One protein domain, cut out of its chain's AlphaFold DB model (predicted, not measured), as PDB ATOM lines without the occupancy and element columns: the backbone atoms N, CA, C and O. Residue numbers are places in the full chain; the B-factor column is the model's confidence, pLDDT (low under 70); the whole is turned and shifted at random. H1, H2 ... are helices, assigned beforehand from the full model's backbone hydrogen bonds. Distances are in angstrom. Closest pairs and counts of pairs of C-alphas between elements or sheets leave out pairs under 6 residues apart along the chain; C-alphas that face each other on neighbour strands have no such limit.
ATOM      1  N   ILE A   3      22.172 -40.694  97.989       97.88
ATOM      2  CA  ILE A   3      23.153 -40.404  99.041       97.88
ATOM      3  C   ILE A   3      24.533 -40.950  98.689       97.88
ATOM      4  O   ILE A   3      24.679 -42.042  98.138       97.88
ATOM      5  N   SER A   4      25.552 -40.189  99.060       97.94
ATOM      6  CA  SER A   4      26.961 -40.580  99.034       97.94
ATOM      7  C   SER A   4      27.718 -39.685 100.008       97.94
ATOM      8  O   SER A   4      27.381 -38.506 100.130       97.94
ATOM      9  N   GLY A   5      28.721 -40.232 100.686       97.38
ATOM     10  CA  GLY A   5      29.590 -39.467 101.575       97.38
ATOM     11  C   GLY A   5      30.722 -38.780 100.820       97.38
ATOM     12  O   GLY A   5      31.033 -39.142  99.681       97.38
ATOM     13  N   VAL A   6      31.359 -37.813 101.473       97.12
ATOM     14  CA  VAL A   6      32.694 -37.313 101.111       97.12
ATOM     15  C   VAL A   6      33.505 -37.210 102.395       97.12
ATOM     16  O   VAL A   6      33.037 -36.601 103.347       97.12
ATOM     17  N   GLU A   7      34.704 -37.791 102.419       94.38
ATOM     18  CA  GLU A   7      35.564 -37.819 103.618       94.38
ATOM     19  C   GLU A   7      36.876 -37.034 103.445       94.38
ATOM     20  O   GLU A   7      37.713 -37.001 104.344       94.38
ATOM     21  N   ASP A   8      37.074 -36.381 102.295       88.56
ATOM     22  CA  ASP A   8      38.239 -35.524 102.061       88.56
ATOM     23  C   ASP A   8      38.052 -34.166 102.754       88.56
ATOM     24  O   ASP A   8      37.567 -33.202 102.159       88.56
ATOM     25  N   ALA A   9      38.393 -34.119 104.044       79.06
ATOM     26  CA  ALA A   9      38.168 -32.965 104.916       79.06
ATOM     27  C   ALA A   9      38.951 -31.703 104.518       79.06
ATOM     28  O   ALA A   9      38.557 -30.598 104.892       79.06
ATOM     29  N   GLU A  10      40.032 -31.853 103.751       83.31
ATOM     30  CA  GLU A  10      40.887 -30.739 103.328       83.31
ATOM     31  C   GLU A  10      40.494 -30.197 101.945       83.31
ATOM     32  O   GLU A  10      40.932 -29.111 101.551       83.31
ATOM     33  N   ALA A  11      39.653 -30.919 101.196       81.69
ATOM     34  CA  ALA A  11      39.178 -30.472  99.897       81.69
ATOM     35  C   ALA A  11      38.173 -29.313 100.044       81.69
ATOM     36  O   ALA A  11      37.132 -29.460 100.695       81.69
ATOM     37  N   PRO A  12      38.399 -28.163  99.379       88.31
ATOM     38  CA  PRO A  12      37.372 -27.138  99.258       88.31
ATOM     39  C   PRO A  12      36.068 -27.728  98.703       88.31
ATOM     40  O   PRO A  12      36.083 -28.470  97.723       88.31
ATOM     41  N   LEU A  13      34.912 -27.345  99.255       86.50
ATOM     42  CA  LEU A  13      33.617 -27.870  98.786       86.50
ATOM     43  C   LEU A  13      33.413 -27.687  97.270       86.50
ATOM     44  O   LEU A  13      32.813 -28.528  96.608       86.50
ATOM     45  N   SER A  14      33.951 -26.606  96.701       92.00
ATOM     46  CA  SER A  14      33.885 -26.314  95.265       92.00
ATOM     47  C   SER A  14      34.763 -27.216  94.386       92.00
ATOM     48  O   SER A  14      34.563 -27.243  93.168       92.00
ATOM     49  N   SER A  15      35.721 -27.950  94.960       92.31
ATOM     50  CA  SER A  15      36.557 -28.916  94.239       92.31
ATOM     51  C   SER A  15      36.050 -30.353  94.321       92.31
ATOM     52  O   SER A  15      36.591 -31.208  93.623       92.31
ATOM     53  N   ILE A  16      35.007 -30.626  95.110       93.50
ATOM     54  CA  ILE A  16      34.403 -31.957  95.194       93.50
ATOM     55  C   ILE A  16      33.837 -32.349  93.819       93.50
ATOM     56  O   ILE A  16      33.090 -31.614  93.170       93.50
ATOM     57  N   ARG A  17      34.229 -33.536  93.367       94.88
ATOM     58  CA  ARG A  17      33.813 -34.184  92.109       94.88
ATOM     59  C   ARG A  17      33.287 -35.579  92.392       94.88
ATOM     60  O   ARG A  17      33.531 -36.104  93.474       94.88
ATOM     61  N   ASP A  18      32.691 -36.218  91.389       95.50
ATOM     62  CA  ASP A  18      32.151 -37.573  91.530       95.50
ATOM     63  C   ASP A  18      33.171 -38.582  92.076       95.50
ATOM     64  O   ASP A  18      32.831 -39.372  92.946       95.50
ATOM     65  N   GLY A  19      34.449 -38.485  91.700       96.06
ATOM     66  CA  GLY A  19      35.501 -39.354  92.246       96.06
ATOM     67  C   GLY A  19      35.701 -39.282  93.770       96.06
ATOM     68  O   GLY A  19      36.303 -40.189  94.331       96.06
ATOM     69  N   HIS A  20      35.178 -38.254  94.447       96.38
ATOM     70  CA  HIS A  20      35.230 -38.114  95.911       96.38
ATOM     71  C   HIS A  20      34.001 -38.722  96.605       96.38
ATOM     72  O   HIS A  20      33.964 -38.799  97.831       96.38
ATOM     73  N   ARG A  21      32.974 -39.124  95.842       97.75
ATOM     74  CA  ARG A  21      31.702 -39.630  96.372       97.75
ATOM     75  C   ARG A  21      31.863 -41.078  96.816       97.75
ATOM     76  O   ARG A  21      31.796 -41.997  95.996       97.75
ATOM     77  N   VAL A  22      32.065 -41.264  98.112       98.12
ATOM     78  CA  VAL A  22      32.211 -42.557  98.789       98.12
ATOM     79  C   VAL A  22      30.889 -42.995  99.444       98.12
ATOM     80  O   VAL A  22      29.832 -42.399  99.214       98.12
ATOM     81  N   LEU A  23      30.906 -44.070 100.236       98.38
ATOM     82  CA  LEU A  23      29.781 -44.421 101.112       98.38
ATOM     83  C   LEU A  23      29.681 -43.431 102.280       98.38
ATOM     84  O   LEU A  23      30.663 -42.795 102.641       98.38
ATOM     85  N   VAL A  24      28.493 -43.283 102.870       98.12
ATOM     86  CA  VAL A  24      28.313 -42.384 104.021       98.12
ATOM     87  C   VAL A  24      28.917 -43.034 105.265       98.12
ATOM     88  O   VAL A  24      28.546 -44.160 105.610       98.12
ATOM     89  N   GLY A  25      29.825 -42.329 105.930       96.19
ATOM     90  CA  GLY A  25      30.533 -42.792 107.119       96.19
ATOM     91  C   GLY A  25      30.774 -41.660 108.115       96.19
ATOM     92  O   GLY A  25      30.282 -40.548 107.938       96.19
ATOM     93  N   GLU A  26      31.542 -41.953 109.163       94.06
ATOM     94  CA  GLU A  26      31.867 -40.997 110.232       94.06
ATOM     95  C   GLU A  26      32.613 -39.758 109.714       94.06
ATOM     96  O   GLU A  26      32.443 -38.671 110.260       94.06
ATOM     97  N   GLY A  27      33.390 -39.901 108.636       93.81
ATOM     98  CA  GLY A  27      34.111 -38.796 108.013       93.81
ATOM     99  C   GLY A  27      33.259 -37.915 107.098       93.81
ATOM    100  O   GLY A  27      33.818 -37.016 106.477       93.81
ATOM    101  N   ASP A  28      31.950 -38.163 106.958       95.38
ATOM    102  CA  ASP A  28      31.110 -37.442 105.998       95.38
ATOM    103  C   ASP A  28      31.029 -35.939 106.297       95.38
ATOM    104  O   ASP A  28      30.326 -35.491 107.207       95.38
ATOM    105  N   ILE A  29      31.679 -35.140 105.455       94.81
ATOM    106  CA  ILE A  29      31.701 -33.679 105.587       94.81
ATOM    107  C   ILE A  29      30.458 -33.008 104.995       94.81
ATOM    108  O   ILE A  29      30.241 -31.814 105.206       94.81
ATOM    109  N   LEU A  30      29.637 -33.745 104.239       93.94
ATOM    110  CA  LEU A  30      28.431 -33.201 103.611       93.94
ATOM    111  C   LEU A  30      27.210 -33.232 104.537       93.94
ATOM    112  O   LEU A  30      26.174 -32.654 104.208       93.94
ATOM    113  N   GLY A  31      27.303 -33.888 105.695       95.12
ATOM    114  CA  GLY A  31      26.218 -33.929 106.671       95.12
ATOM    115  C   GLY A  31      24.980 -34.669 106.165       95.12
ATOM    116  O   GLY A  31      23.854 -34.269 106.481       95.12
ATOM    117  N   ASN A  32      25.158 -35.752 105.395       97.31
ATOM    118  CA  ASN A  32      24.060 -36.599 104.909       97.31
ATOM    119  C   ASN A  32      23.143 -37.033 106.060       97.31
ATOM    120  O   ASN A  32      21.932 -37.135 105.885       97.31
ATOM    121  N   ALA A  33      23.718 -37.249 107.245       96.44
ATOM    122  CA  ALA A  33      22.993 -37.599 108.452       96.44
ATOM    123  C   ALA A  33      21.853 -36.632 108.786       96.44
ATOM    124  O   ALA A  33      20.679 -36.995 108.721       96.44
ATOM    125  N   ALA A  34      22.218 -35.382 109.053       96.38
ATOM    126  CA  ALA A  34      21.281 -34.330 109.414       96.38
ATOM    127  C   ALA A  34      20.303 -34.012 108.270       96.38
ATOM    128  O   ALA A  34      19.136 -33.695 108.513       96.38
ATOM    129  N   GLN A  35      20.753 -34.124 107.013       96.69
ATOM    130  CA  GLN A  35      19.889 -33.949 105.844       96.69
ATOM    131  C   GLN A  35      18.799 -35.029 105.772       96.69
ATOM    132  O   GLN A  35      17.633 -34.703 105.544       96.69
ATOM    133  N   ILE A  36      19.152 -36.299 106.005       96.69
ATOM    134  CA  ILE A  36      18.190 -37.409 106.067       96.69
ATOM    135  C   ILE A  36      17.187 -37.178 107.199       96.69
ATOM    136  O   ILE A  36      15.986 -37.264 106.954       96.69
ATOM    137  N   ASP A  37      17.650 -36.832 108.400       95.62
ATOM    138  CA  ASP A  37      16.769 -36.622 109.556       95.62
ATOM    139  C   ASP A  37      15.780 -35.472 109.304       95.62
ATOM    140  O   ASP A  37      14.590 -35.585 109.603       95.62
ATOM    141  N   THR A  38      16.243 -34.399 108.655       97.25
ATOM    142  CA  THR A  38      15.391 -33.277 108.230       97.25
ATOM    143  C   THR A  38      14.338 -33.725 107.213       97.25
ATOM    144  O   THR A  38      13.165 -33.363 107.328       97.25
ATOM    145  N   LEU A  39      14.721 -34.535 106.222       96.38
ATOM    146  CA  LEU A  39      13.786 -35.053 105.219       96.38
ATOM    147  C   LEU A  39      12.719 -35.944 105.863       96.38
ATOM    148  O   LEU A  39      11.528 -35.736 105.633       96.38
ATOM    149  N   LEU A  40      13.124 -36.895 106.703       95.00
ATOM    150  CA  LEU A  40      12.192 -37.772 107.414       95.00
ATOM    151  C   LEU A  40      11.261 -36.963 108.336       95.00
ATOM    152  O   LEU A  40      10.046 -37.162 108.316       95.00
ATOM    153  N   GLY A  41      11.806 -35.990 109.076       97.25
ATOM    154  CA  GLY A  41      11.047 -35.104 109.968       97.25
ATOM    155  C   GLY A  41      10.052 -34.183 109.252       97.25
ATOM    156  O   GLY A  41       9.055 -33.774 109.840       97.25
ATOM    157  N   THR A  42      10.283 -33.893 107.969       97.19
ATOM    158  CA  THR A  42       9.375 -33.111 107.108       97.19
ATOM    159  C   THR A  42       8.401 -33.979 106.305       97.19
ATOM    160  O   THR A  42       7.653 -33.467 105.471       97.19
ATOM    161  N   GLY A  43       8.352 -35.286 106.590       97.44
ATOM    162  CA  GLY A  43       7.372 -36.217 106.030       97.44
ATOM    163  C   GLY A  43       7.831 -36.961 104.776       97.44
ATOM    164  O   GLY A  43       7.009 -37.594 104.110       97.44
ATOM    165  N   TYR A  44       9.122 -36.921 104.433       97.38
ATOM    166  CA  TYR A  44       9.657 -37.771 103.372       97.38
ATOM    167  C   TYR A  44       9.582 -39.249 103.783       97.38
ATOM    168  O   TYR A  44      10.189 -39.657 104.765       97.38
ATOM    169  N   GLY A  45       8.867 -40.063 103.004       96.25
ATOM    170  CA  GLY A  45       8.734 -41.513 103.219       96.25
ATOM    171  C   GLY A  45       9.263 -42.368 102.064       96.25
ATOM    172  O   GLY A  45       8.899 -43.536 101.949       96.25
ATOM    173  N   GLY A  46      10.043 -41.780 101.152       97.31
ATOM    174  CA  GLY A  46      10.594 -42.474  99.986       97.31
ATOM    175  C   GLY A  46      11.916 -43.192 100.270       97.31
ATOM    176  O   GLY A  46      12.516 -43.042 101.330       97.31
ATOM    177  N   TYR A  47      12.407 -43.947  99.283       96.94
ATOM    178  CA  TYR A  47      13.688 -44.646  99.397       96.94
ATOM    179  C   TYR A  47      14.899 -43.702  99.335       96.94
ATOM    180  O   TYR A  47      14.964 -42.766  98.523       96.94
ATOM    181  N   LEU A  48      15.900 -44.034 100.147       97.06
ATOM    182  CA  LEU A  48      17.265 -43.531 100.047       97.06
ATOM    183  C   LEU A  48      18.086 -44.525  99.222       97.06
ATOM    184  O   LEU A  48      18.131 -45.708  99.550       97.06
ATOM    185  N   SER A  49      18.703 -44.053  98.143       97.88
ATOM    186  CA  SER A  49      19.527 -44.869  97.251       97.88
ATOM    187  C   SER A  49      20.982 -44.447  97.380       97.88
ATOM    188  O   SER A  49      21.292 -43.271  97.218       97.88
ATOM    189  N   PHE A  50      21.879 -45.389  97.646       98.31
ATOM    190  CA  PHE A  50      23.313 -45.116  97.635       98.31
ATOM    191  C   PHE A  50      23.803 -44.918  96.196       98.31
ATOM    192  O   PHE A  50      23.477 -45.719  95.321       98.31
ATOM    193  N   GLU A  51      24.584 -43.865  95.957       98.00
ATOM    194  CA  GLU A  51      25.140 -43.531  94.641       98.00
ATOM    195  C   GLU A  51      26.606 -43.038  94.742       98.00
ATOM    196  O   GLU A  51      26.897 -41.871  94.459       98.00
ATOM    197  N   PRO A  52      27.545 -43.888  95.205       97.88
ATOM    198  CA  PRO A  52      28.973 -43.574  95.228       97.88
ATOM    199  C   PRO A  52      29.626 -43.777  93.849       97.88
ATOM    200  O   PRO A  52      29.299 -44.715  93.116       97.88
ATOM    201  N   PHE A  53      30.612 -42.940  93.532       97.62
ATOM    202  CA  PHE A  53      31.375 -42.974  92.273       97.62
ATOM    203  C   PHE A  53      32.883 -43.132  92.485       97.62
ATOM    204  O   PHE A  53      33.617 -43.323  91.517       97.62
ATOM    205  N   ALA A  54      33.355 -43.049  93.730       97.50
ATOM    206  CA  ALA A  54      34.765 -43.194  94.040       97.50
ATOM    207  C   ALA A  54      35.280 -44.592  93.670       97.50
ATOM    208  O   ALA A  54      34.682 -45.613  94.028       97.50
ATOM    209  N   GLU A  55      36.444 -44.632  93.020       97.56
ATOM    210  CA  GLU A  55      37.142 -45.877  92.681       97.56
ATOM    211  C   GLU A  55      37.408 -46.725  93.933       97.56
ATOM    212  O   GLU A  55      37.277 -47.945  93.894       97.56
ATOM    213  N   SER A  56      37.675 -46.077  95.071       96.38
ATOM    214  CA  SER A  56      37.866 -46.739  96.365       96.38
ATOM    215  C   SER A  56      36.660 -47.569  96.808       96.38
ATOM    216  O   SER A  56      36.850 -48.576  97.480       96.38
ATOM    217  N   VAL A  57      35.437 -47.188  96.420       97.81
ATOM    218  CA  VAL A  57      34.217 -47.956  96.707       97.81
ATOM    219  C   VAL A  57      34.015 -49.059  95.674       97.81
ATOM    220  O   VAL A  57      33.688 -50.188  96.034       97.81
ATOM    221  N   HIS A  58      34.213 -48.754  94.389       97.19
ATOM    222  CA  HIS A  58      34.006 -49.726  93.305       97.19
ATOM    223  C   HIS A  58      35.064 -50.839  93.311       97.19
ATOM    224  O   HIS A  58      34.789 -51.943  92.849       97.19
ATOM    225  N   GLY A  59      36.244 -50.572  93.878       97.81
ATOM    226  CA  GLY A  59      37.323 -51.539  94.073       97.81
ATOM    227  C   GLY A  59      37.215 -52.393  95.343       97.81
ATOM    228  O   GLY A  59      38.099 -53.215  95.587       97.81
ATOM    229  N   LEU A  60      36.176 -52.223  96.172       98.00
ATOM    230  CA  LEU A  60      36.011 -53.019  97.392       98.00
ATOM    231  C   LEU A  60      35.777 -54.497  97.068       98.00
ATOM    232  O   LEU A  60      34.859 -54.851  96.330       98.00
ATOM    233  N   ALA A  61      36.550 -55.373  97.713       98.19
ATOM    234  CA  ALA A  61      36.369 -56.821  97.604       98.19
ATOM    235  C   ALA A  61      35.013 -57.298  98.160       98.19
ATOM    236  O   ALA A  61      34.449 -58.264  97.650       98.19
ATOM    237  N   ASP A  62      34.481 -56.617  99.183       98.00
ATOM    238  CA  ASP A  62      33.165 -56.896  99.766       98.00
ATOM    239  C   ASP A  62      32.346 -55.605  99.923       98.00
ATOM    240  O   ASP A  62      32.258 -54.991 100.990       98.00
ATOM    241  N   ILE A  63      31.708 -55.190  98.826       97.94
ATOM    242  CA  ILE A  63      30.792 -54.044  98.825       97.94
ATOM    243  C   ILE A  63      29.570 -54.266  99.731       97.94
ATOM    244  O   ILE A  63      29.002 -53.306 100.252       97.94
ATOM    245  N   ARG A  64      29.158 -55.520  99.961       98.25
ATOM    246  CA  ARG A  64      27.995 -55.828 100.799       98.25
ATOM    247  C   ARG A  64      28.286 -55.475 102.252       98.25
ATOM    248  O   ARG A  64      27.457 -54.819 102.881       98.25
ATOM    249  N   GLN A  65      29.440 -55.887 102.775       98.38
ATOM    250  CA  GLN A  65      29.851 -55.541 104.135       98.38
ATOM    251  C   GLN A  65      29.946 -54.019 104.312       98.38
ATOM    252  O   GLN A  65      29.435 -53.484 105.298       98.38
ATOM    253  N   ALA A  66      30.537 -53.320 103.342       98.19
ATOM    254  CA  ALA A  66      30.687 -51.869 103.392       98.19
ATOM    255  C   ALA A  66      29.336 -51.129 103.364       98.19
ATOM    256  O   ALA A  66      29.116 -50.208 104.153       98.19
ATOM    257  N   LEU A  67      28.390 -51.566 102.524       98.38
ATOM    258  CA  LEU A  67      27.027 -51.025 102.507       98.38
ATOM    259  C   LEU A  67      26.305 -51.255 103.836       98.38
ATOM    260  O   LEU A  67      25.670 -50.335 104.343       98.38
ATOM    261  N   VAL A  68      26.422 -52.451 104.423       98.25
ATOM    262  CA  VAL A  68      25.826 -52.750 105.737       98.25
ATOM    263  C   VAL A  68      26.401 -51.835 106.816       98.25
ATOM    264  O   VAL A  68      25.638 -51.304 107.618       98.25
ATOM    265  N   ALA A  69      27.715 -51.603 106.818       97.94
ATOM    266  CA  ALA A  69      28.350 -50.685 107.760       97.94
ATOM    267  C   ALA A  69      27.844 -49.241 107.587       97.94
ATOM    268  O   ALA A  69      27.499 -48.592 108.571       97.94
ATOM    269  N   SER A  70      27.717 -48.769 106.343       98.12
ATOM    270  CA  SER A  70      27.176 -47.438 106.043       98.12
ATOM    271  C   SER A  70      25.706 -47.300 106.466       98.12
ATOM    272  O   SER A  70      25.330 -46.320 107.108       98.12
ATOM    273  N   MET A  71      24.869 -48.309 106.203       97.94
ATOM    274  CA  MET A  71      23.478 -48.335 106.678       97.94
ATOM    275  C   MET A  71      23.399 -48.332 108.207       97.94
ATOM    276  O   MET A  71      22.611 -47.575 108.769       97.94
ATOM    277  N   ALA A  72      24.234 -49.126 108.882       97.69
ATOM    278  CA  ALA A  72      24.294 -49.158 110.339       97.69
ATOM    279  C   ALA A  72      24.731 -47.805 110.920       97.69
ATOM    280  O   ALA A  72      24.156 -47.360 111.910       97.69
ATOM    281  N   HIS A  73      25.687 -47.120 110.285       96.50
ATOM    282  CA  HIS A  73      26.088 -45.763 110.661       96.50
ATOM    283  C   HIS A  73      24.923 -44.763 110.543       96.50
ATOM    284  O   HIS A  73      24.744 -43.914 111.411       96.50
ATOM    285  N   LEU A  74      24.085 -44.886 109.506       95.75
ATOM    286  CA  LEU A  74      22.895 -44.042 109.357       95.75
ATOM    287  C   LEU A  74      21.785 -44.360 110.378       95.75
ATOM    288  O   LEU A  74      20.964 -43.491 110.652       95.75
ATOM    289  N   GLN A  75      21.738 -45.586 110.909       93.44
ATOM    290  CA  GLN A  75      20.684 -46.065 111.814       93.44
ATOM    291  C   GLN A  75      21.014 -45.915 113.307       93.44
ATOM    292  O   GLN A  75      20.099 -45.713 114.099       93.44
ATOM    293  N   ASN A  76      22.286 -46.055 113.693       82.31
ATOM    294  CA  ASN A  76      22.717 -46.218 115.091       82.31
ATOM    295  C   ASN A  76      23.444 -44.993 115.673       82.31
ATOM    296  O   ASN A  76      24.183 -45.125 116.648       82.31
ATOM    297  N   ARG A  77      23.288 -43.837 115.039       64.88
ATOM    298  CA  ARG A  77      23.871 -42.566 115.475       64.88
ATOM    299  C   ARG A  77      22.985 -41.840 116.481       64.88
ATOM    300  O   ARG A  77      21.746 -41.955 116.357       64.88
TER     301      ARG A  77
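This is residues 3 to 77 of the 77 residues of an uncharacterized protein of Pseudomonas sp. (UniProt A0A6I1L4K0). There is little regular structure here: a winding stretch, residues 3 to 31, comes first, followed by helix H1, whose far end sticks out with residues 38 to 43. A long link with no named element, residues 42 to 54, then runs back to the short H2, and H3 returns until its end comes near the start of H1. The 75 printed residues hold three named helices, H1, H2, H3, and no named strand; the class is all helix, with 27 residues in named elements. The whole is compact, radius of gyration of the C-alphas 12.7 A, spanning 34 by 31 by 20 A.

Look first at H1, residues 32 to 41, and H3, residues 63 to 75: they are close but not clearly touching, their closest C-alphas being those of Ala 33 and Leu 74, 6.5 A apart. They run the same way at a steep tilt of 55 degrees. H2, residues 55 to 58, is apart from H1. H2 is close to H3 but not clearly touching, the closest C-alphas, of Val 57 and Ile 63, being 7.3 A apart. In H1 and H3 every O i to N i+4 pair is within hydrogen-bond range; H2 is too short for one.

Find C-alpha 32 at (24.060, -36.599, 104.909), where H1 begins its 14.0 A. H2 measures 5.0 A; H3 runs 18.3 A to C-alpha 75 at (20.684, -46.065, 111.814).

The C-alphas of Thr 42 and Ala 61, the two farthest apart, are 37.2 A apart. The printed part has no cut; the link from H1 to H2 is long. Only residue 77 is under 70 in pLDDT.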